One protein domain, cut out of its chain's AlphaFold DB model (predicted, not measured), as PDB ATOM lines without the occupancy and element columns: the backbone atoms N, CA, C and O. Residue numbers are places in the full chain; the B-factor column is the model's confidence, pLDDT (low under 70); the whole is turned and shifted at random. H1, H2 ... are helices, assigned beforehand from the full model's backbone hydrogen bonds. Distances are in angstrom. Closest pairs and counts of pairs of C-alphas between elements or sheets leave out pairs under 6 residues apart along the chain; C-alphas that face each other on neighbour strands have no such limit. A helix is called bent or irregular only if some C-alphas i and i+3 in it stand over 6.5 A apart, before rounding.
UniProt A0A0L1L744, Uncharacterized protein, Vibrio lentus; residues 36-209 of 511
ATOM      1  N   GLU A  36     144.861 209.290 164.329       93.88
ATOM      2  CA  GLU A  36     143.575 209.789 163.807       93.88
ATOM      3  C   GLU A  36     143.514 209.829 162.271       93.88
ATOM      4  O   GLU A  36     142.468 209.548 161.693       93.88
ATOM      5  N   ILE A  37     144.621 210.160 161.591       93.56
ATOM      6  CA  ILE A  37     144.687 210.121 160.119       93.56
ATOM      7  C   ILE A  37     144.598 208.672 159.637       93.56
ATOM      8  O   ILE A  37     143.891 208.396 158.668       93.56
ATOM      9  N   LEU A  38     145.282 207.752 160.324       94.81
ATOM     10  CA  LEU A  38     145.224 206.320 160.040       94.81
ATOM     11  C   LEU A  38     143.796 205.781 160.193       94.81
ATOM     12  O   LEU A  38     143.277 205.173 159.259       94.81
ATOM     13  N   LEU A  39     143.136 206.074 161.314       96.12
ATOM     14  CA  LEU A  39     141.765 205.646 161.577       96.12
ATOM     15  C   LEU A  39     140.764 206.280 160.602       96.12
ATOM     16  O   LEU A  39     139.924 205.577 160.048       96.12
ATOM     17  N   ALA A  40     140.864 207.584 160.331       95.50
ATOM     18  CA  ALA A  40     140.009 208.232 159.336       95.50
ATOM     19  C   ALA A  40     140.172 207.588 157.953       95.50
ATOM     20  O   ALA A  40     139.204 207.400 157.219       95.50
ATOM     21  N   SER A  41     141.402 207.209 157.600       94.38
ATOM     22  CA  SER A  41     141.667 206.476 156.369       94.38
ATOM     23  C   SER A  41     141.071 205.072 156.391       94.38
ATOM     24  O   SER A  41     140.564 204.637 155.362       94.38
ATOM     25  N   LEU A  42     141.097 204.375 157.530       95.38
ATOM     26  CA  LEU A  42     140.466 203.064 157.684       95.38
ATOM     27  C   LEU A  42     138.964 203.138 157.385       95.38
ATOM     28  O   LEU A  42     138.508 202.413 156.508       95.38
ATOM     29  N   TYR A  43     138.227 204.074 158.000       96.06
ATOM     30  CA  TYR A  43     136.804 204.297 157.691       96.06
ATOM     31  C   TYR A  43     136.555 204.433 156.187       96.06
ATOM     32  O   TYR A  43     135.712 203.734 155.627       96.06
ATOM     33  N   ARG A  44     137.335 205.287 155.513       94.12
ATOM     34  CA  ARG A  44     137.176 205.537 154.075       94.12
ATOM     35  C   ARG A  44     137.434 204.324 153.188       94.12
ATOM     36  O   ARG A  44     136.805 204.215 152.143       94.12
ATOM     37  N   ASN A  45     138.305 203.402 153.595       93.00
ATOM     38  CA  ASN A  45     138.536 202.171 152.826       93.00
ATOM     39  C   ASN A  45     137.528 201.077 153.165       93.00
ATOM     40  O   ASN A  45     137.291 200.206 152.335       93.00
ATOM     41  N   VAL A  46     136.975 201.098 154.377       94.94
ATOM     42  CA  VAL A  46     136.025 200.086 154.834       94.94
ATOM     43  C   VAL A  46     134.639 200.343 154.254       94.94
ATOM     44  O   VAL A  46     134.106 199.460 153.595       94.94
ATOM     45  N   GLY A  47     134.061 201.527 154.477       94.50
ATOM     46  CA  GLY A  47     132.660 201.774 154.120       94.50
ATOM     47  C   GLY A  47     132.426 202.791 153.009       94.50
ATOM     48  O   GLY A  47     131.333 202.818 152.471       94.50
ATOM     49  N   PHE A  48     133.425 203.579 152.594       92.94
ATOM     50  CA  PHE A  48     133.306 204.501 151.446       92.94
ATOM     51  C   PHE A  48     133.995 203.955 150.180       92.94
ATOM     52  O   PHE A  48     134.531 204.714 149.370       92.94
ATOM     53  N   TYR A  49     134.024 202.627 150.023       84.75
ATOM     54  CA  TYR A  49     134.885 201.945 149.051       84.75
ATOM     55  C   TYR A  49     134.505 202.222 147.580       84.75
ATOM     56  O   TYR A  49     135.398 202.442 146.759       84.75
ATOM     57  N   GLU A  50     133.208 202.302 147.253       84.25
ATOM     58  CA  GLU A  50     132.723 202.653 145.899       84.25
ATOM     59  C   GLU A  50     133.028 204.112 145.533       84.25
ATOM     60  O   GLU A  50     133.136 204.476 144.363       84.25
ATOM     61  N   HIS A  51     133.281 204.941 146.546       83.88
ATOM     62  CA  HIS A  51     133.664 206.339 146.415       83.88
ATOM     63  C   HIS A  51     135.153 206.526 146.723       83.88
ATOM     64  O   HIS A  51     135.543 207.445 147.442       83.88
ATOM     65  N   SER A  52     136.014 205.673 146.157       68.81
ATOM     66  CA  SER A  52     137.468 205.661 146.403       68.81
ATOM     67  C   SER A  52     138.156 207.033 146.270       68.81
ATOM     68  O   SER A  52     139.111 207.319 146.997       68.81
ATOM     69  N   GLY A  53     137.621 207.933 145.434       73.94
ATOM     70  CA  GLY A  53     138.064 209.326 145.329       73.94
ATOM     71  C   GLY A  53     138.016 210.109 146.650       73.94
ATOM     72  O   GLY A  53     138.813 211.021 146.844       73.94
ATOM     73  N   VAL A  54     137.156 209.728 147.597       78.56
ATOM     74  CA  VAL A  54     137.090 210.299 148.951       78.56
ATOM     75  C   VAL A  54     138.323 209.927 149.776       78.56
ATOM     76  O   VAL A  54     138.834 210.754 150.530       78.56
ATOM     77  N   SER A  55     138.844 208.708 149.616       73.50
ATOM     78  CA  SER A  55     140.072 208.270 150.296       73.50
ATOM     79  C   SER A  55     141.308 209.019 149.798       73.50
ATOM     80  O   SER A  55     142.221 209.287 150.579       73.50
ATOM     81  N   GLU A  56     141.339 209.362 148.510       74.88
ATOM     82  CA  GLU A  56     142.498 209.979 147.856       74.88
ATOM     83  C   GLU A  56     142.410 211.512 147.797       74.88
ATOM     84  O   GLU A  56     143.435 212.183 147.746       74.88
ATOM     85  N   HIS A  57     141.209 212.093 147.848       83.06
ATOM     86  CA  HIS A  57     140.982 213.527 147.659       83.06
ATOM     87  C   HIS A  57     140.001 214.115 148.680       83.06
ATOM     88  O   HIS A  57     139.053 214.813 148.326       83.06
ATOM     89  N   VAL A  58     140.264 213.892 149.970       86.75
ATOM     90  CA  VAL A  58     139.432 214.375 151.094       86.75
ATOM     91  C   VAL A  58     139.073 215.872 150.987       86.75
ATOM     92  O   VAL A  58     137.952 216.272 151.293       86.75
ATOM     93  N   TRP A  59     139.981 216.733 150.501       85.62
ATOM     94  CA  TRP A  59     139.709 218.177 150.372       85.62
ATOM     95  C   TRP A  59     138.612 218.522 149.358       85.62
ATOM     96  O   TRP A  59     138.061 219.624 149.455       85.62
ATOM     97  N   ASN A  60     138.295 217.624 148.414       87.81
ATOM     98  CA  ASN A  60     137.216 217.823 147.443       87.81
ATOM     99  C   ASN A  60     135.862 217.939 148.145       87.81
ATOM    100  O   ASN A  60     135.018 218.703 147.687       87.81
ATOM    101  N   LEU A  61     135.680 217.247 149.274       89.69
ATOM    102  CA  LEU A  61     134.493 217.364 150.124       89.69
ATOM    103  C   LEU A  61     134.731 218.306 151.309       89.69
ATOM    104  O   LEU A  61     133.863 219.110 151.645       89.69
ATOM    105  N   GLY A  62     135.925 218.279 151.906       90.38
ATOM    106  CA  GLY A  62     136.253 219.099 153.074       90.38
ATOM    107  C   GLY A  62     136.201 220.610 152.825       90.38
ATOM    108  O   GLY A  62     135.687 221.363 153.654       90.38
ATOM    109  N   THR A  63     136.691 221.083 151.672       89.62
ATOM    110  CA  THR A  63     136.701 222.526 151.365       89.62
ATOM    111  C   THR A  63     135.287 223.078 151.145       89.62
ATOM    112  O   THR A  63     134.966 224.115 151.734       89.62
ATOM    113  N   PRO A  64     134.418 222.429 150.339       91.50
ATOM    114  CA  PRO A  64     133.010 222.812 150.258       91.50
ATOM    115  C   PRO A  64     132.287 222.743 151.603       91.50
ATOM    116  O   PRO A  64     131.616 223.710 151.953       91.50
ATOM    117  N   PHE A  65     132.479 221.669 152.375       92.19
ATOM    118  CA  PHE A  65     131.851 221.504 153.687       92.19
ATOM    119  C   PHE A  65     132.184 222.667 154.627       92.19
ATOM    120  O   PHE A  65     131.293 223.286 155.204       92.19
ATOM    121  N   LYS A  66     133.459 223.069 154.699       90.81
ATOM    122  CA  LYS A  66     133.870 224.231 155.496       90.81
ATOM    123  C   LYS A  66     133.161 225.521 155.063       90.81
ATOM    124  O   LYS A  66     132.661 226.256 155.910       90.81
ATOM    125  N   LYS A  67     133.065 225.779 153.754       91.31
ATOM    126  CA  LYS A  67     132.348 226.954 153.222       91.31
ATOM    127  C   LYS A  67     130.848 226.907 153.522       91.31
ATOM    128  O   LYS A  67     130.232 227.953 153.689       91.31
ATOM    129  N   GLN A  68     130.248 225.720 153.543       91.94
ATOM    130  CA  GLN A  68     128.836 225.533 153.878       91.94
ATOM    131  C   GLN A  68     128.574 225.803 155.362       91.94
ATOM    132  O   GLN A  68     127.601 226.485 155.680       91.94
ATOM    133  N   LEU A  69     129.471 225.359 156.250       92.31
ATOM    134  CA  LEU A  69     129.419 225.692 157.676       92.31
ATOM    135  C   LEU A  69     129.543 227.201 157.914       92.31
ATOM    136  O   LEU A  69     128.762 227.758 158.676       92.31
ATOM    137  N   GLU A  70     130.479 227.873 157.236       91.50
ATOM    138  CA  GLU A  70     130.663 229.332 157.331       91.50
ATOM    139  C   GLU A  70     129.439 230.116 156.835       91.50
ATOM    140  O   GLU A  70     129.144 231.193 157.344       91.50
ATOM    141  N   LYS A  71     128.722 229.580 155.841       92.75
ATOM    142  CA  LYS A  71     127.485 230.165 155.302       92.75
ATOM    143  C   LYS A  71     126.227 229.726 156.048       92.75
ATOM    144  O   LYS A  71     125.140 230.129 155.642       92.75
ATOM    145  N   GLU A  72     126.363 228.861 157.051       91.75
ATOM    146  CA  GLU A  72     125.254 228.270 157.805       91.75
ATOM    147  C   GLU A  72     124.180 227.645 156.888       91.75
ATOM    148  O   GLU A  72     122.985 227.660 157.183       91.75
ATOM    149  N   LYS A  73     124.606 227.081 155.746       89.81
ATOM    150  CA  LYS A  73     123.709 226.561 154.707       89.81
ATOM    151  C   LYS A  73     124.031 225.111 154.369       89.81
ATOM    152  O   LYS A  73     125.076 224.827 153.784       89.81
ATOM    153  N   ARG A  74     123.085 224.219 154.681       89.06
ATOM    154  CA  ARG A  74     123.146 222.799 154.311       89.06
ATOM    155  C   ARG A  74     123.076 222.603 152.790       89.06
ATOM    156  O   ARG A  74     122.464 223.428 152.098       89.06
ATOM    157  N   PRO A  75     123.674 221.520 152.261       87.88
ATOM    158  CA  PRO A  75     123.430 221.086 150.890       87.88
ATOM    159  C   PRO A  75     121.934 220.866 150.631       87.88
ATOM    160  O   PRO A  75     121.184 220.544 151.549       87.88
ATOM    161  N   SER A  76     121.510 221.076 149.383       78.44
ATOM    162  CA  SER A  76     120.202 220.651 148.851       78.44
ATOM    163  C   SER A  76     118.953 221.068 149.661       78.44
ATOM    164  O   SER A  76     117.880 220.503 149.485       78.44
ATOM    165  N   ASN A  77     119.058 222.098 150.520       73.12
ATOM    166  CA  ASN A  77     118.025 222.525 151.482       73.12
ATOM    167  C   ASN A  77     117.550 221.408 152.439       73.12
ATOM    168  O   ASN A  77     116.431 221.464 152.956       73.12
ATOM    169  N   THR A  78     118.401 220.415 152.704       83.25
ATOM    170  CA  THR A  78     118.120 219.321 153.639       83.25
ATOM    171  C   THR A  78     117.875 219.866 155.051       83.25
ATOM    172  O   THR A  78     118.540 220.806 155.500       83.25
ATOM    173  N   LYS A  79     116.904 219.290 155.769       87.62
ATOM    174  CA  LYS A  79     116.627 219.626 157.175       87.62
ATOM    175  C   LYS A  79     117.514 218.801 158.105       87.62
ATOM    176  O   LYS A  79     117.870 217.676 157.776       87.62
ATOM    177  N   SER A  80     117.842 219.353 159.273       92.19
ATOM    178  CA  SER A  80     118.531 218.584 160.315       92.19
ATOM    179  C   SER A  80     117.615 217.468 160.831       92.19
ATOM    180  O   SER A  80     116.497 217.779 161.252       92.19
ATOM    181  N   PRO A  81     118.069 216.204 160.849       91.25
ATOM    182  CA  PRO A  81     117.304 215.100 161.423       91.25
ATOM    183  C   PRO A  81     117.245 215.162 162.956       91.25
ATOM    184  O   PRO A  81     116.344 214.585 163.553       91.25
ATOM    185  N   VAL A  82     118.167 215.893 163.592       91.81
ATOM    186  CA  VAL A  82     118.277 216.019 165.059       91.81
ATOM    187  C   VAL A  82     117.876 217.404 165.580       91.81
ATOM    188  O   VAL A  82     118.065 217.712 166.753       91.81
ATOM    189  N   GLY A  83     117.333 218.266 164.713       90.19
ATOM    190  CA  GLY A  83     116.878 219.609 165.081       90.19
ATOM    191  C   GLY A  83     117.998 220.625 165.336       90.19
ATOM    192  O   GLY A  83     117.745 221.679 165.912       90.19
ATOM    193  N   PHE A  84     119.232 220.352 164.906       91.31
ATOM    194  CA  PHE A  84     120.332 221.302 165.039       91.31
ATOM    195  C   PHE A  84     120.183 222.467 164.060       91.31
ATOM    196  O   PHE A  84     120.069 222.303 162.842       91.31
ATOM    197  N   GLU A  85     120.280 223.685 164.580       91.94
ATOM    198  CA  GLU A  85     120.518 224.860 163.750       91.94
ATOM    199  C   GLU A  85     121.913 224.779 163.115       91.94
ATOM    200  O   GLU A  85     122.862 224.267 163.717       91.94
ATOM    201  N   ALA A  86     122.067 225.295 161.892       91.00
ATOM    202  CA  ALA A  86     123.339 225.215 161.172       91.00
ATOM    203  C   ALA A  86     124.482 225.924 161.925       91.00
ATOM    204  O   ALA A  86     125.609 225.424 161.952       91.00
ATOM    205  N   GLN A  87     124.180 227.031 162.612       92.12
ATOM    206  CA  GLN A  87     125.135 227.731 163.467       92.12
ATOM    207  C   GLN A  87     125.602 226.867 164.650       92.12
ATOM    208  O   GLN A  87     126.797 226.815 164.961       92.12
ATOM    209  N   LEU A  88     124.669 226.185 165.325       93.38
ATOM    210  CA  LEU A  88     124.991 225.289 166.434       93.38
ATOM    211  C   LEU A  88     125.870 224.135 165.949       93.38
ATOM    212  O   LEU A  88     126.897 223.852 166.566       93.38
ATOM    213  N   TRP A  89     125.529 223.533 164.809       95.00
ATOM    214  CA  TRP A  89     126.349 222.489 164.204       95.00
ATOM    215  C   TRP A  89     127.763 222.973 163.868       95.00
ATOM    216  O   TRP A  89     128.745 222.309 164.200       95.00
ATOM    217  N   GLY A  90     127.890 224.181 163.316       93.62
ATOM    218  CA  GLY A  90     129.187 224.820 163.100       93.62
ATOM    219  C   GLY A  90     130.025 224.915 164.382       93.62
ATOM    220  O   GLY A  90     131.236 224.687 164.334       93.62
ATOM    221  N   LYS A  91     129.411 225.188 165.543       93.25
ATOM    222  CA  LYS A  91     130.104 225.186 166.848       93.25
ATOM    223  C   LYS A  91     130.492 223.776 167.296       93.25
ATOM    224  O   LYS A  91     131.599 223.608 167.802       93.25
ATOM    225  N   VAL A  92     129.627 222.780 167.094       93.94
ATOM    226  CA  VAL A  92     129.926 221.371 167.407       93.94
ATOM    227  C   VAL A  92     131.151 220.910 166.620       93.94
ATOM    228  O   VAL A  92     132.149 220.519 167.226       93.94
ATOM    229  N   VAL A  93     131.131 221.062 165.294       93.81
ATOM    230  CA  VAL A  93     132.224 220.652 164.398       93.81
ATOM    231  C   VAL A  93     133.535 221.366 164.727       93.81
ATOM    232  O   VAL A  93     134.590 220.738 164.774       93.81
ATOM    233  N   ASN A  94     133.489 222.679 164.969       90.44
ATOM    234  CA  ASN A  94     134.703 223.477 165.152       90.44
ATOM    235  C   ASN A  94     135.242 223.502 166.588       90.44
ATOM    236  O   ASN A  94     136.315 224.075 166.791       90.44
ATOM    237  N   ARG A  95     134.521 222.947 167.574       88.94
ATOM    238  CA  ARG A  95     134.940 222.954 168.988       88.94
ATOM    239  C   ARG A  95     134.736 221.615 169.686       88.94
ATOM    240  O   ARG A  95     135.704 221.050 170.169       88.94
ATOM    241  N   ALA A  96     133.503 221.116 169.751       90.88
ATOM    242  CA  ALA A  96     133.162 219.972 170.602       90.88
ATOM    243  C   ALA A  96     133.801 218.657 170.128       90.88
ATOM    244  O   ALA A  96     134.300 217.886 170.940       90.88
ATOM    245  N   ILE A  97     133.811 218.422 168.813       93.06
ATOM    246  CA  ILE A  97     134.412 217.226 168.192       93.06
ATOM    247  C   ILE A  97     135.699 217.549 167.424       93.06
ATOM    248  O   ILE A  97     136.197 216.738 166.637       93.06
ATOM    249  N   ALA A  98     136.224 218.757 167.628       92.44
ATOM    250  CA  ALA A  98     137.461 219.184 167.012       92.44
ATOM    251  C   ALA A  98     138.647 218.496 167.688       92.44
ATOM    252  O   ALA A  98     138.734 218.378 168.910       92.44
ATOM    253  N   THR A  99     139.597 218.072 166.871       91.50
ATOM    254  CA  THR A  99     140.881 217.593 167.353       91.50
ATOM    255  C   THR A  99     141.751 218.795 167.759       91.50
ATOM    256  O   THR A  99     141.911 219.716 166.946       91.50
ATOM    257  N   PRO A 100     142.397 218.771 168.942       90.25
ATOM    258  CA  PRO A 100     143.244 219.865 169.407       90.25
ATOM    259  C   PRO A 100     144.427 220.116 168.475       90.25
ATOM    260  O   PRO A 100     145.050 219.179 167.957       90.25
ATOM    261  N   LYS A 101     144.798 221.378 168.284       88.94
ATOM    262  CA  LYS A 101     145.934 221.764 167.439       88.94
ATOM    263  C   LYS A 101     147.251 221.261 168.020       88.94
ATOM    264  O   LYS A 101     147.525 221.441 169.208       88.94
ATOM    265  N   LEU A 102     148.098 220.684 167.165       85.56
ATOM    266  CA  LEU A 102     149.467 220.319 167.549       85.56
ATOM    267  C   LEU A 102     150.303 221.567 167.834       85.56
ATOM    268  O   LEU A 102     150.172 222.579 167.140       85.56
ATOM    269  N   SER A 103     151.247 221.450 168.766       78.50
ATOM    270  CA  SER A 103     152.341 222.415 168.890       78.50
ATOM    271  C   SER A 103     153.101 222.516 167.561       78.50
ATOM    272  O   SER A 103     153.680 221.537 167.092       78.50
ATOM    273  N   GLY A 104     153.076 223.693 166.928       75.75
ATOM    274  CA  GLY A 104     153.700 223.930 165.620       75.75
ATOM    275  C   GLY A 104     152.849 223.534 164.403       75.75
ATOM    276  O   GLY A 104     153.359 223.537 163.281       75.75
ATOM    277  N   GLN A 105     151.562 223.206 164.577       79.25
ATOM    278  CA  GLN A 105     150.660 222.946 163.451       79.25
ATOM    279  C   GLN A 105     150.558 224.167 162.529       79.25
ATOM    280  O   GLN A 105     150.291 225.283 162.972       79.25
ATOM    281  N   SER A 106     150.691 223.945 161.220       76.94
ATOM    282  CA  SER A 106     150.466 225.003 160.234       76.94
ATOM    283  C   SER A 106     149.033 225.534 160.312       76.94
ATOM    284  O   SER A 106     148.072 224.760 160.278       76.94
ATOM    285  N   SER A 107     148.887 226.862 160.287       74.56
ATOM    286  CA  SER A 107     147.590 227.540 160.170       74.56
ATOM    287  C   SER A 107     146.795 227.092 158.938       74.56
ATOM    288  O   SER A 107     145.567 227.056 158.982       74.56
ATOM    289  N   LYS A 108     147.478 226.655 157.865       74.25
ATOM    290  CA  LYS A 108     146.851 226.144 156.635       74.25
ATOM    291  C   LYS A 108     146.022 224.877 156.853       74.25
ATOM    292  O   LYS A 108     145.078 224.652 156.105       74.25
ATOM    293  N   ARG A 109     146.351 224.049 157.856       74.25
ATOM    294  CA  ARG A 109     145.617 222.800 158.136       74.25
ATOM    295  C   ARG A 109     144.255 223.056 158.788       74.25
ATOM    296  O   ARG A 109     143.398 222.182 158.741       74.25
ATOM    297  N   GLY A 110     144.045 224.249 159.352       76.12
ATOM    298  CA  GLY A 110     142.795 224.619 160.014       76.12
ATOM    299  C   GLY A 110     142.431 223.700 161.184       76.12
ATOM    300  O   GLY A 110     143.273 222.956 161.694       76.12
ATOM    301  N   ASN A 111     141.167 223.772 161.605       82.19
ATOM    302  CA  ASN A 111     140.598 222.830 162.563       82.19
ATOM    303  C   ASN A 111     140.362 221.483 161.870       82.19
ATOM    304  O   ASN A 111     139.983 221.436 160.700       82.19
ATOM    305  N   GLN A 112     140.625 220.402 162.592       89.56
ATOM    306  CA  GLN A 112     140.392 219.036 162.139       89.56
ATOM    307  C   GLN A 112     139.345 218.400 163.050       89.56
ATOM    308  O   GLN A 112     139.208 218.819 164.196       89.56
ATOM    309  N   VAL A 113     138.621 217.407 162.547       92.75
ATOM    310  CA  VAL A 113     137.563 216.721 163.295       92.75
ATOM    311  C   VAL A 113     138.013 215.310 163.623       92.75
ATOM    312  O   VAL A 113     138.544 214.609 162.759       92.75
ATOM    313  N   THR A 114     137.793 214.895 164.865       92.94
ATOM    314  CA  THR A 114     138.090 213.532 165.292       92.94
ATOM    315  C   THR A 114     137.253 212.523 164.486       92.94
ATOM    316  O   THR A 114     136.048 212.732 164.338       92.94
ATOM    317  N   PRO A 115     137.829 211.395 164.026       95.19
ATOM    318  CA  PRO A 115     137.106 210.331 163.318       95.19
ATOM    319  C   PRO A 115     136.206 209.493 164.257       95.19
ATOM    320  O   PRO A 115     136.389 208.287 164.406       95.19
ATOM    321  N   LEU A 116     135.253 210.138 164.939       95.62
ATOM    322  CA  LEU A 116     134.329 209.485 165.877       95.62
ATOM    323  C   LEU A 116     133.285 208.628 165.164       95.62
ATOM    324  O   LEU A 116     132.953 207.546 165.641       95.62
ATOM    325  N   VAL A 117     132.785 209.116 164.034       97.06
ATOM    326  CA  VAL A 117     131.746 208.480 163.219       97.06
ATOM    327  C   VAL A 117     132.207 208.429 161.758       97.06
ATOM    328  O   VAL A 117     133.073 209.237 161.389       97.06
ATOM    329  N   PRO A 118     131.656 207.529 160.923       96.31
ATOM    330  CA  PRO A 118     132.027 207.413 159.517       96.31
ATOM    331  C   PRO A 118     132.101 208.749 158.775       96.31
ATOM    332  O   PRO A 118     133.142 209.083 158.201       96.31
ATOM    333  N   ASP A 119     131.052 209.564 158.838       95.31
ATOM    334  CA  ASP A 119     130.949 210.742 157.975       95.31
ATOM    335  C   ASP A 119     131.882 211.890 158.353       95.31
ATOM    336  O   ASP A 119     132.266 212.686 157.493       95.31
ATOM    337  N   ALA A 120     132.345 211.948 159.603       94.94
ATOM    338  CA  ALA A 120     133.370 212.910 160.001       94.94
ATOM    339  C   ALA A 120     134.647 212.760 159.146       94.94
ATOM    340  O   ALA A 120     135.372 213.730 158.899       94.94
ATOM    341  N   THR A 121     134.908 211.544 158.656       94.38
ATOM    342  CA  THR A 121     136.104 211.199 157.881       94.38
ATOM    343  C   THR A 121     136.028 211.618 156.414       94.38
ATOM    344  O   THR A 121     137.065 211.663 155.753       94.38
ATOM    345  N   LEU A 122     134.849 211.983 155.904       92.88
ATOM    346  CA  LEU A 122     134.679 212.472 154.531       92.88
ATOM    347  C   LEU A 122     135.357 213.831 154.313       92.88
ATOM    348  O   LEU A 122     135.817 214.137 153.214       92.88
ATOM    349  N   TYR A 123     135.417 214.644 155.369       90.69
ATOM    350  CA  TYR A 123     135.738 216.066 155.271       90.69
ATOM    351  C   TYR A 123     137.127 216.430 155.821       90.69
ATOM    352  O   TYR A 123     137.688 217.457 155.434       90.69
ATOM    353  N   TYR A 124     137.701 215.609 156.710       89.75
ATOM    354  CA  TYR A 124     138.938 215.919 157.444       89.75
ATOM    355  C   TYR A 124     139.921 214.734 157.503       89.75
ATOM    356  O   TYR A 124     139.647 213.629 157.037       89.75
ATOM    357  N   MET A 125     141.091 214.967 158.113       88.38
ATOM    358  CA  MET A 125     142.088 213.940 158.438       88.38
ATOM    359  C   MET A 125     142.714 213.249 157.214       88.38
ATOM    360  O   MET A 125     142.809 212.021 157.135       88.38
ATOM    361  N   SER A 126     143.181 214.052 156.252       85.00
ATOM    362  CA  SER A 126     144.076 213.603 155.180       85.00
ATOM    363  C   SER A 126     145.553 213.743 155.575       85.00
ATOM    364  O   SER A 126     145.942 214.687 156.275       85.00
ATOM    365  N   ALA A 127     146.405 212.833 155.085       81.94
ATOM    366  CA  ALA A 127     147.856 212.895 155.303       81.94
ATOM    367  C   ALA A 127     148.459 214.199 154.743       81.94
ATOM    368  O   ALA A 127     149.230 214.881 155.417       81.94
ATOM    369  N   ARG A 128     148.011 214.608 153.547       81.75
ATOM    370  CA  ARG A 128     148.363 215.875 152.887       81.75
ATOM    371  C   ARG A 128     147.121 216.688 152.538       81.75
ATOM    372  O   ARG A 128     146.063 216.132 152.255       81.75
ATOM    373  N   LEU A 129     147.267 218.013 152.530       76.94
ATOM    374  CA  LEU A 129     146.196 218.957 152.173       76.94
ATOM    375  C   LEU A 129     145.949 219.063 150.658       76.94
ATOM    376  O   LEU A 129     144.953 219.648 150.252       76.94
ATOM    377  N   THR A 130     146.856 218.536 149.834       75.50
ATOM    378  CA  THR A 130     146.819 218.617 148.366       75.50
ATOM    379  C   THR A 130     147.487 217.392 147.734       75.50
ATOM    380  O   THR A 130     148.319 216.742 148.373       75.50
ATOM    381  N   GLY A 131     147.220 217.138 146.448       80.88
ATOM    382  CA  GLY A 131     147.935 216.146 145.633       80.88
ATOM    383  C   GLY A 131     147.238 214.788 145.569       80.88
ATOM    384  O   GLY A 131     146.062 214.718 145.237       80.88
ATOM    385  N   LYS A 132     147.971 213.707 145.847       79.94
ATOM    386  CA  LYS A 132     147.437 212.355 146.075       79.94
ATOM    387  C   LYS A 132     148.009 211.857 147.408       79.94
ATOM    388  O   LYS A 132     149.074 211.241 147.395       79.94
ATOM    389  N   PRO A 133     147.464 212.278 148.565       80.62
ATOM    390  CA  PRO A 133     147.922 211.832 149.872       80.62
ATOM    391  C   PRO A 133     147.984 210.316 149.918       80.62
ATOM    392  O   PRO A 133     147.157 209.626 149.320       80.62
ATOM    393  N   TRP A 134     148.956 209.813 150.666       86.69
ATOM    394  CA  TRP A 134     148.962 208.408 151.019       86.69
ATOM    395  C   TRP A 134     147.645 208.019 151.702       86.69
ATOM    396  O   TRP A 134     147.046 208.817 152.429       86.69
ATOM    397  N   ASN A 135     147.215 206.781 151.458       86.88
ATOM    398  CA  ASN A 135     146.028 206.175 152.041       86.88
ATOM    399  C   ASN A 135     146.466 205.109 153.070       86.88
ATOM    400  O   ASN A 135     146.619 203.941 152.701       86.88
ATOM    401  N   PRO A 136     146.662 205.490 154.349       89.06
ATOM    402  CA  PRO A 136     147.034 204.561 155.412       89.06
ATOM    403  C   PRO A 136     146.032 203.419 155.637       89.06
ATOM    404  O   PRO A 136     146.401 202.382 156.171       89.06
ATOM    405  N   GLY A 137     144.772 203.566 155.218       90.69
ATOM    406  CA  GLY A 137     143.769 202.501 155.336       90.69
ATOM    407  C   GLY A 137     144.148 201.246 154.540       90.69
ATOM    408  O   GLY A 137     143.861 200.133 154.975       90.69
ATOM    409  N   LYS A 138     144.885 201.411 153.430       91.00
ATOM    410  CA  LYS A 138     145.445 200.288 152.663       91.00
ATOM    411  C   LYS A 138     146.514 199.517 153.442       91.00
ATOM    412  O   LYS A 138     146.623 198.314 153.257       91.00
ATOM    413  N   LEU A 139     147.247 200.166 154.354       93.75
ATOM    414  CA  LEU A 139     148.211 199.482 155.223       93.75
ATOM    415  C   LEU A 139     147.505 198.497 156.161       93.75
ATOM    416  O   LEU A 139     147.948 197.364 156.291       93.75
ATOM    417  N   ILE A 140     146.373 198.895 156.752       95.31
ATOM    418  CA  ILE A 140     145.574 197.995 157.596       95.31
ATOM    419  C   ILE A 140     145.054 196.812 156.777       95.31
ATOM    420  O   ILE A 140     145.189 195.671 157.207       95.31
ATOM    421  N   ALA A 141     144.529 197.052 155.572       94.44
ATOM    422  CA  ALA A 141     144.114 195.965 154.684       94.44
ATOM    423  C   ALA A 141     145.292 195.038 154.307       94.44
ATOM    424  O   ALA A 141     145.144 193.822 154.316       94.44
ATOM    425  N   SER A 142     146.489 195.578 154.059       93.06
ATOM    426  CA  SER A 142     147.691 194.769 153.814       93.06
ATOM    427  C   SER A 142     148.061 193.904 155.022       93.06
ATOM    428  O   SER A 142     148.381 192.728 154.856       93.06
ATOM    429  N   MET A 143     147.963 194.453 156.235       94.31
ATOM    430  CA  MET A 143     148.194 193.699 157.467       94.31
ATOM    431  C   MET A 143     147.165 192.584 157.652       94.31
ATOM    432  O   MET A 143     147.539 191.488 158.048       94.31
ATOM    433  N   LEU A 144     145.887 192.826 157.345       94.81
ATOM    434  CA  LEU A 144     144.873 191.771 157.392       94.81
ATOM    435  C   LEU A 144     145.170 190.676 156.365       94.81
ATOM    436  O   LEU A 144     145.150 189.508 156.727       94.81
ATOM    437  N   ALA A 145     145.520 191.044 155.127       92.81
ATOM    438  CA  ALA A 145     145.853 190.072 154.087       92.81
ATOM    439  C   ALA A 145     147.025 189.166 154.490       92.81
ATOM    440  O   ALA A 145     146.952 187.945 154.361       92.81
ATOM    441  N   LEU A 146     148.093 189.767 155.022       91.50
ATOM    442  CA  LEU A 146     149.272 189.034 155.477       91.50
ATOM    443  C   LEU A 146     148.998 188.219 156.749       91.50
ATOM    444  O   LEU A 146     149.498 187.108 156.898       91.50
ATOM    445  N   GLY A 147     148.242 188.793 157.685       92.38
ATOM    446  CA  GLY A 147     147.970 188.198 158.986       92.38
ATOM    447  C   GLY A 147     147.007 187.015 158.913       92.38
ATOM    448  O   GLY A 147     147.180 186.058 159.663       92.38
ATOM    449  N   THR A 148     146.030 187.041 158.003       92.56
ATOM    450  CA  THR A 148     145.127 185.900 157.789       92.56
ATOM    451  C   THR A 148     145.726 184.869 156.843       92.56
ATOM    452  O   THR A 148     145.513 183.676 157.038       92.56
ATOM    453  N   GLY A 149     146.439 185.308 155.798       90.50
ATOM    454  CA  GLY A 149     146.884 184.434 154.709       90.50
ATOM    455  C   GLY A 149     145.738 183.839 153.877       90.50
ATOM    456  O   GLY A 149     145.986 182.997 153.017       90.50
ATOM    457  N   ASP A 150     144.498 184.281 154.111       91.75
ATOM    458  CA  ASP A 150     143.282 183.795 153.460       91.75
ATOM    459  C   ASP A 150     142.342 184.965 153.122       91.75
ATOM    460  O   ASP A 150     142.027 185.799 153.983       91.75
ATOM    461  N   TYR A 151     141.912 185.022 151.857       94.44
ATOM    462  CA  TYR A 151     141.072 186.093 151.320       94.44
ATOM    463  C   TYR A 151     139.678 186.112 151.949       94.44
ATOM    464  O   TYR A 151     139.188 187.179 152.319       94.44
ATOM    465  N   ALA A 152     139.036 184.951 152.093       94.94
ATOM    466  CA  ALA A 152     137.689 184.858 152.645       94.94
ATOM    467  C   ALA A 152     137.677 185.263 154.124       94.94
ATOM    468  O   ALA A 152     136.804 186.022 154.549       94.94
ATOM    469  N   VAL A 153     138.687 184.840 154.890       95.19
ATOM    470  CA  VAL A 153     138.859 185.252 156.290       95.19
ATOM    471  C   VAL A 153     139.139 186.755 156.390       95.19
ATOM    472  O   VAL A 153     138.524 187.438 157.210       95.19
ATOM    473  N   ALA A 154     140.012 187.305 155.536       95.88
ATOM    474  CA  ALA A 154     140.286 188.746 155.513       95.88
ATOM    475  C   ALA A 154     139.035 189.567 155.174       95.88
ATOM    476  O   ALA A 154     138.770 190.576 155.830       95.88
ATOM    477  N   LEU A 155     138.239 189.125 154.197       96.94
ATOM    478  CA  LEU A 155     136.981 189.768 153.825       96.94
ATOM    479  C   LEU A 155     135.951 189.704 154.960       96.94
ATOM    480  O   LEU A 155     135.303 190.711 155.237       96.94
ATOM    481  N   ALA A 156     135.840 188.575 155.664       97.69
ATOM    482  CA  ALA A 156     134.949 188.445 156.816       97.69
ATOM    483  C   ALA A 156     135.329 189.413 157.953       97.69
ATOM    484  O   ALA A 156     134.466 190.089 158.512       97.69
ATOM    485  N   ILE A 157     136.626 189.555 158.250       97.69
ATOM    486  CA  ILE A 157     137.110 190.551 159.219       97.69
ATOM    487  C   ILE A 157     136.835 191.975 158.718       97.69
ATOM    488  O   ILE A 157     136.447 192.842 159.500       97.69
ATOM    489  N   TRP A 158     136.989 192.230 157.416       97.75
ATOM    490  CA  TRP A 158     136.684 193.528 156.807       97.75
ATOM    491  C   TRP A 158     135.194 193.888 156.908       97.75
ATOM    492  O   TRP A 158     134.847 195.031 157.203       97.75
ATOM    493  N   HIS A 159     134.303 192.907 156.741       98.06
ATOM    494  CA  HIS A 159     132.866 193.055 156.996       98.06
ATOM    495  C   HIS A 159     132.575 193.347 158.460       98.06
ATOM    496  O   HIS A 159     131.812 194.265 158.752       98.06
ATOM    497  N   LYS A 160     133.222 192.631 159.380       97.81
ATOM    498  CA  LYS A 160     133.066 192.881 160.814       97.81
ATOM    499  C   LYS A 160     133.550 194.280 161.205       97.81
ATOM    500  O   LYS A 160     132.912 194.960 162.006       97.81
ATOM    501  N   LEU A 161     134.650 194.745 160.608       97.94
ATOM    502  CA  LEU A 161     135.122 196.125 160.734       97.94
ATOM    503  C   LEU A 161     134.064 197.121 160.258       97.94
ATOM    504  O   LEU A 161     133.788 198.078 160.972       97.94
ATOM    505  N   TYR A 162     133.459 196.896 159.089       97.94
ATOM    506  CA  TYR A 162     132.372 197.739 158.583       97.94
ATOM    507  C   TYR A 162     131.197 197.803 159.563       97.94
ATOM    508  O   TYR A 162     130.721 198.891 159.888       97.94
ATOM    509  N   GLU A 163     130.759 196.655 160.074       97.56
ATOM    510  CA  GLU A 163     129.642 196.557 161.016       97.56
ATOM    511  C   GLU A 163     129.947 197.318 162.311       97.56
ATOM    512  O   GLU A 163     129.170 198.172 162.731       97.56
ATOM    513  N   LYS A 164     131.128 197.108 162.901       97.62
ATOM    514  CA  LYS A 164     131.514 197.785 164.147       97.62
ATOM    515  C   LYS A 164     131.804 199.274 163.956       97.62
ATOM    516  O   LYS A 164     131.477 200.074 164.828       97.62
ATOM    517  N   LEU A 165     132.370 199.678 162.819       97.75
ATOM    518  CA  LEU A 165     132.584 201.090 162.487       97.75
ATOM    519  C   LEU A 165     131.289 201.809 162.104       97.75
ATOM    520  O   LEU A 165     131.240 203.034 162.211       97.75
ATOM    521  N   SER A 166     130.238 201.095 161.713       97.69
ATOM    522  CA  SER A 166     128.916 201.695 161.552       97.69
ATOM    523  C   SER A 166     128.401 202.202 162.901       97.69
ATOM    524  O   SER A 166     128.811 201.717 163.962       97.69
ATOM    525  N   VAL A 167     127.556 203.229 162.859       97.38
ATOM    526  CA  VAL A 167     126.874 203.760 164.043       97.38
ATOM    527  C   VAL A 167     125.466 203.183 164.060       97.38
ATOM    528  O   VAL A 167     124.730 203.373 163.093       97.38
ATOM    529  N   THR A 168     125.105 202.469 165.124       95.56
ATOM    530  CA  THR A 168     123.785 201.834 165.264       95.56
ATOM    531  C   THR A 168     123.116 202.216 166.578       95.56
ATOM    532  O   THR A 168     123.765 202.692 167.510       95.56
ATOM    533  N   VAL A 169     121.797 202.028 166.656       92.25
ATOM    534  CA  VAL A 169     121.025 202.370 167.859       92.25
ATOM    535  C   VAL A 169     121.338 201.407 169.008       92.25
ATOM    536  O   VAL A 169     121.292 201.792 170.173       92.25
ATOM    537  N   GLU A 170     121.676 200.164 168.674       91.50
ATOM    538  CA  GLU A 170     121.877 199.069 169.619       91.50
ATOM    539  C   GLU A 170     123.269 199.074 170.259       91.50
ATOM    540  O   GLU A 170     123.415 198.623 171.393       91.50
ATOM    541  N   GLU A 171     124.297 199.547 169.544       92.31
ATOM    542  CA  GLU A 171     125.693 199.434 169.991       92.31
ATOM    543  C   GLU A 171     126.367 200.769 170.315       92.31
ATOM    544  O   GLU A 171     127.422 200.760 170.949       92.31
ATOM    545  N   ASP A 172     125.825 201.901 169.861       96.19
ATOM    546  CA  ASP A 172     126.467 203.206 170.011       96.19
ATOM    547  C   ASP A 172     125.638 204.153 170.883       96.19
ATOM    548  O   ASP A 172     124.409 204.138 170.885       96.19
ATOM    549  N   ASP A 173     126.324 205.023 171.623       95.50
ATOM    550  CA  ASP A 173     125.673 206.025 172.459       95.50
ATOM    551  C   ASP A 173     124.921 207.089 171.638       95.50
ATOM    552  O   ASP A 173     125.218 207.352 170.468       95.50
ATOM    553  N   ILE A 174     123.946 207.745 172.280       94.75
ATOM    554  CA  ILE A 174     123.073 208.736 171.634       94.75
ATOM    555  C   ILE A 174     123.853 209.887 170.981       94.75
ATOM    556  O   ILE A 174     123.415 210.429 169.968       94.75
ATOM    557  N   TRP A 175     125.030 210.245 171.507       93.88
ATOM    558  CA  TRP A 175     125.844 211.305 170.918       93.88
ATOM    559  C   TRP A 175     126.430 210.876 169.581       93.88
ATOM    560  O   TRP A 175     126.372 211.644 168.622       93.88
ATOM    561  N   ALA A 176     126.962 209.656 169.490       96.50
ATOM    562  CA  ALA A 176     127.456 209.111 168.232       96.50
ATOM    563  C   ALA A 176     126.345 209.032 167.176       96.50
ATOM    564  O   ALA A 176     126.560 209.467 166.042       96.50
ATOM    565  N   GLN A 177     125.155 208.561 167.564       96.56
ATOM    566  CA  GLN A 177     123.977 208.508 166.691       96.56
ATOM    567  C   GLN A 177     123.619 209.902 166.162       96.56
ATOM    568  O   GLN A 177     123.550 210.110 164.952       96.56
ATOM    569  N   MET A 178     123.489 210.889 167.055       95.94
ATOM    570  CA  MET A 178     123.159 212.262 166.669       95.94
ATOM    571  C   MET A 178     124.212 212.890 165.751       95.94
ATOM    572  O   MET A 178     123.861 213.555 164.779       95.94
ATOM    573  N   ILE A 179     125.501 212.695 166.050       96.44
ATOM    574  CA  ILE A 179     126.606 213.240 165.251       96.44
ATOM    575  C   ILE A 179     126.609 212.615 163.853       96.44
ATOM    576  O   ILE A 179     126.764 213.348 162.877       96.44
ATOM    577  N   GLN A 180     126.435 211.294 163.746       96.62
ATOM    578  CA  GLN A 180     126.378 210.603 162.459       96.62
ATOM    579  C   GLN A 180     125.188 211.084 161.626       96.62
ATOM    580  O   GLN A 180     125.394 211.540 160.505       96.62
ATOM    581  N   SER A 181     123.973 211.064 162.187       95.56
ATOM    582  CA  SER A 181     122.771 211.513 161.473       95.56
ATOM    583  C   SER A 181     122.866 212.974 161.047       95.56
ATOM    584  O   SER A 181     122.445 213.331 159.947       95.56
ATOM    585  N   GLU A 182     123.438 213.840 161.888       95.94
ATOM    586  CA  GLU A 182     123.642 215.224 161.489       95.94
ATOM    587  C   GLU A 182     124.636 215.309 160.333       95.94
ATOM    588  O   GLU A 182     124.295 215.924 159.332       95.94
ATOM    589  N   PHE A 183     125.807 214.664 160.399       95.38
ATOM    590  CA  PHE A 183     126.768 214.674 159.290       95.38
ATOM    591  C   PHE A 183     126.189 214.150 157.965       95.38
ATOM    592  O   PHE A 183     126.505 214.712 156.914       95.38
ATOM    593  N   GLU A 184     125.334 213.127 158.003       94.06
ATOM    594  CA  GLU A 184     124.656 212.589 156.817       94.06
ATOM    595  C   GLU A 184     123.795 213.650 156.123       94.06
ATOM    596  O   GLU A 184     123.806 213.756 154.897       94.06
ATOM    597  N   ALA A 185     123.138 214.527 156.889       92.88
ATOM    598  CA  ALA A 185     122.370 215.651 156.348       92.88
ATOM    599  C   ALA A 185     123.242 216.732 155.672       92.88
ATOM    600  O   ALA A 185     122.708 217.628 155.010       92.88
ATOM    601  N   TRP A 186     124.569 216.658 155.826       93.00
ATOM    602  CA  TRP A 186     125.550 217.502 155.134       93.00
ATOM    603  C   TRP A 186     126.233 216.810 153.948       93.00
ATOM    604  O   TRP A 186     127.107 217.417 153.322       93.00
ATOM    605  N   ARG A 187     125.840 215.578 153.597       91.75
ATOM    606  CA  ARG A 187     126.286 214.945 152.349       91.75
ATOM    607  C   ARG A 187     125.796 215.751 151.145       91.75
ATOM    608  O   ARG A 187     124.711 216.327 151.144       91.75
ATOM    609  N   VAL A 188     126.618 215.784 150.102       89.38
ATOM    610  CA  VAL A 188     126.204 216.264 148.776       89.38
ATOM    611  C   VAL A 188     125.605 215.108 147.977       89.38
ATOM    612  O   VAL A 188     125.943 213.953 148.229       89.38
ATOM    613  N   ASP A 189     124.772 215.413 146.982       86.88
ATOM    614  CA  ASP A 189     124.014 214.409 146.217       86.88
ATOM    615  C   ASP A 189     124.894 213.288 145.626       86.88
ATOM    616  O   ASP A 189     124.479 212.138 145.565       86.88
ATOM    617  N   SER A 190     126.147 213.579 145.255       87.12
ATOM    618  CA  SER A 190     127.069 212.583 144.684       87.12
ATOM    619  C   SER A 190     127.529 211.491 145.660       87.12
ATOM    620  O   SER A 190     128.220 210.564 145.243       87.12
ATOM    621  N   ILE A 191     127.247 211.640 146.956       88.62
ATOM    622  CA  ILE A 191     127.659 210.717 148.024       88.62
ATOM    623  C   ILE A 191     126.519 210.436 149.015       88.62
ATOM    624  O   ILE A 191     126.795 210.056 150.150       88.62
ATOM    625  N   CYS A 192     125.254 210.642 148.626       84.19
ATOM    626  CA  CYS A 192     124.106 210.484 149.529       84.19
ATOM    627  C   CYS A 192     124.067 209.103 150.202       84.19
ATOM    628  O   CYS A 192     123.871 209.034 151.413       84.19
ATOM    629  N   ASP A 193     124.402 208.045 149.460       84.62
ATOM    630  CA  ASP A 193     124.384 206.651 149.921       84.62
ATOM    631  C   ASP A 193     125.791 206.040 150.019       84.62
ATOM    632  O   ASP A 193     125.976 204.848 149.798       84.62
ATOM    633  N   ALA A 194     126.810 206.858 150.310       88.31
ATOM    634  CA  ALA A 194     128.204 206.447 150.142       88.31
ATOM    635  C   ALA A 194     128.733 205.440 151.178       88.31
ATOM    636  O   ALA A 194     129.730 204.777 150.891       88.31
ATOM    637  N   TRP A 195     128.131 205.345 152.373       95.06
ATOM    638  CA  TRP A 195     128.538 204.371 153.396       95.06
ATOM    639  C   TRP A 195     127.854 203.026 153.149       95.06
ATOM    640  O   TRP A 195     126.658 202.885 153.402       95.06
ATOM    641  N   GLN A 196     128.607 202.048 152.648       94.19
ATOM    642  CA  GLN A 196     128.081 200.749 152.233       94.19
ATOM    643  C   GLN A 196     129.001 199.599 152.624       94.19
ATOM    644  O   GLN A 196     130.227 199.736 152.665       94.19
ATOM    645  N   LYS A 197     128.393 198.433 152.876       95.56
ATOM    646  CA  LYS A 197     129.131 197.210 153.190       95.56
ATOM    647  C   LYS A 197     129.981 196.818 151.977       95.56
ATOM    648  O   LYS A 197     129.427 196.666 150.888       95.56
ATOM    649  N   PRO A 198     131.298 196.619 152.138       93.88
ATOM    650  CA  PRO A 198     132.163 196.307 151.011       93.88
ATOM    651  C   PRO A 198     131.851 194.927 150.435       93.88
ATOM    652  O   PRO A 198     131.781 193.945 151.170       93.88
ATOM    653  N   SER A 199     131.692 194.831 149.117       93.12
ATOM    654  CA  SER A 199     131.486 193.548 148.425       93.12
ATOM    655  C   SER A 199     132.788 192.766 148.208       93.12
ATOM    656  O   SER A 199     132.768 191.542 148.084       93.12
ATOM    657  N   VAL A 200     133.925 193.466 148.195       93.69
ATOM    658  CA  VAL A 200     135.257 192.912 147.930       93.69
ATOM    659  C   VAL A 200     136.279 193.425 148.935       93.69
ATOM    660  O   VAL A 200     136.112 194.486 149.541       93.69
ATOM    661  N   PHE A 201     137.367 192.676 149.097       94.75
ATOM    662  CA  PHE A 201     138.501 193.119 149.894       94.75
ATOM    663  C   PHE A 201     139.382 194.095 149.084       94.75
ATOM    664  O   PHE A 201     139.469 193.953 147.862       94.75
ATOM    665  N   PRO A 202     140.078 195.071 149.707       90.62
ATOM    666  CA  PRO A 202     140.897 196.048 148.974       90.62
ATOM    667  C   PRO A 202     142.084 195.476 148.177       90.62
ATOM    668  O   PRO A 202     142.670 196.197 147.368       90.62
ATOM    669  N   TYR A 203     142.456 194.217 148.413       89.06
ATOM    670  CA  TYR A 203     143.509 193.499 147.692       89.06
ATOM    671  C   TYR A 203     142.925 192.316 146.924       89.06
ATOM    672  O   TYR A 203     141.983 191.680 147.390       89.06
ATOM    673  N   SER A 204     143.508 192.000 145.765       88.62
ATOM    674  CA  SER A 204     143.109 190.833 144.976       88.62
ATOM    675  C   SER A 204     143.444 189.532 145.701       88.62
ATOM    676  O   SER A 204     144.445 189.448 146.414       88.62
ATOM    677  N   GLU A 205     142.668 188.483 145.436       89.44
ATOM    678  CA  GLU A 205     142.918 187.134 145.961       89.44
ATOM    679  C   GLU A 205     144.320 186.611 145.601       89.44
ATOM    680  O   GLU A 205     144.967 185.959 146.412       89.44
ATOM    681  N   SER A 206     144.862 186.998 144.439       84.50
ATOM    682  CA  SER A 206     146.234 186.662 144.027       84.50
ATOM    683  C   SER A 206     147.335 187.244 144.923       84.50
ATOM    684  O   SER A 206     148.471 186.786 144.852       84.50
ATOM    685  N   THR A 207     147.021 188.244 145.752       81.81
ATOM    686  CA  THR A 207     147.964 188.819 146.726       81.81
ATOM    687  C   THR A 207     148.168 187.886 147.926       81.81
ATOM    688  O   THR A 207     149.148 188.013 148.657       81.81
ATOM    689  N   PHE A 208     147.249 186.944 148.147       87.00
ATOM    690  CA  PHE A 208     147.284 186.042 149.289       87.00
ATOM    691  C   PHE A 208     148.195 184.859 148.994       87.00
ATOM    692  O   PHE A 208     147.986 184.084 148.058       87.00
ATOM    693  N   VAL A 209     149.216 184.701 149.829       77.06
ATOM    694  CA  VAL A 209     150.141 183.579 149.734       77.06
ATOM    695  C   VAL A 209     149.625 182.454 150.626       77.06
ATOM    696  O   VAL A 209     149.637 182.563 151.852       77.06
TER     697      VAL A 209
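Overview. This is residues 36 to 209 of the 511 residues of an uncharacterized protein of Vibrio lentus (UniProt A0A0L1L744). The longest helix, H7, and H6 make a V at one end of the long axis, with its open side on H1 in the middle; H2 folds back on H1 as a hairpin, and short H5 sits beside H1 at the core. Beyond H5, at the other end, lie H3, H4 and H8, joined by much unnamed chain; residues 102 to 107 stick out as a loop, and residues 185 to 209 run back from H8 toward the tip of the V. The printed part has 174 residues with eight named helices, H1 to H8 in order, and no named strand; it is all helix by class, though under half of the residues are in named elements. It is compact, with a radius of gyration of the C-alphas of 16.6 A and spans of 52 by 40 by 28 A.

Arrangement. H7, residues 151 to 165, and H6, residues 137 to 148, touch only at the corner, closest at the C-alphas of Leu 144 and Ala 154, 5.8 A, at a steep tilt of 48 degrees, opposite ways. H1, residues 36 to 46, is the hub. It touches H7 at a steep tilt of 63 degrees, closest at the C-alphas of Val 46 and Tyr 162, 5.7 A. Residues 137 to 140 of H6 alone touch H1, closest at the C-alphas of Leu 42 and Gly 137, 4.1 A; the steep tilt of 69 degrees is only just short of about perpendicular. H1 and H2, residues 49 to 56, form a helical hairpin, at a shallow tilt of 30 degrees, closest at the C-alphas of Arg 44 and Ser 55, 5.5 A. H2 is irregular: C-alphas 50 and 53 are 8.6 A apart. H5, residues 120 to 123, touches H1, closest at the C-alphas of Ala 40 and Thr 121, 5.1 A. It also touches H3, residues 59 to 70, closest at the C-alphas of Gly 62 and Tyr 123, 3.8 A. Residues 69 to 70 of H3 alone touch H4, residues 86 to 96, closest at the C-alphas of Leu 69 and Gly 90, 5.5 A. H8, residues 174 to 184, touches no helix but is near H4. Every O i to N i+4 pair is within hydrogen-bond range in H1, H4, H6, H7 and H8; H3 has 7 of 8, H2 1 of 4 beside 4 of 5 O i to N i+3 pairs, and H5 is too short for an i+4 pair.

Along the chain. H7 is 20.5 A from first to last C-alpha, H6 16.8 A and H3 16.0 A. H1 begins at C-alpha 36, (143.575, 209.789, 163.807), and H8 ends at C-alpha 184, (124.656, 212.589, 156.817).

Size, cuts and confidence. The C-alphas of Glu 85 and Val 209, the two farthest apart, are 52.7 A apart. The printed part has no cut; the links H3 to H4, H4 to H5 and H5 to H6 are long. Mean pLDDT of the printed part is 90.2, and residue 52 is under 70.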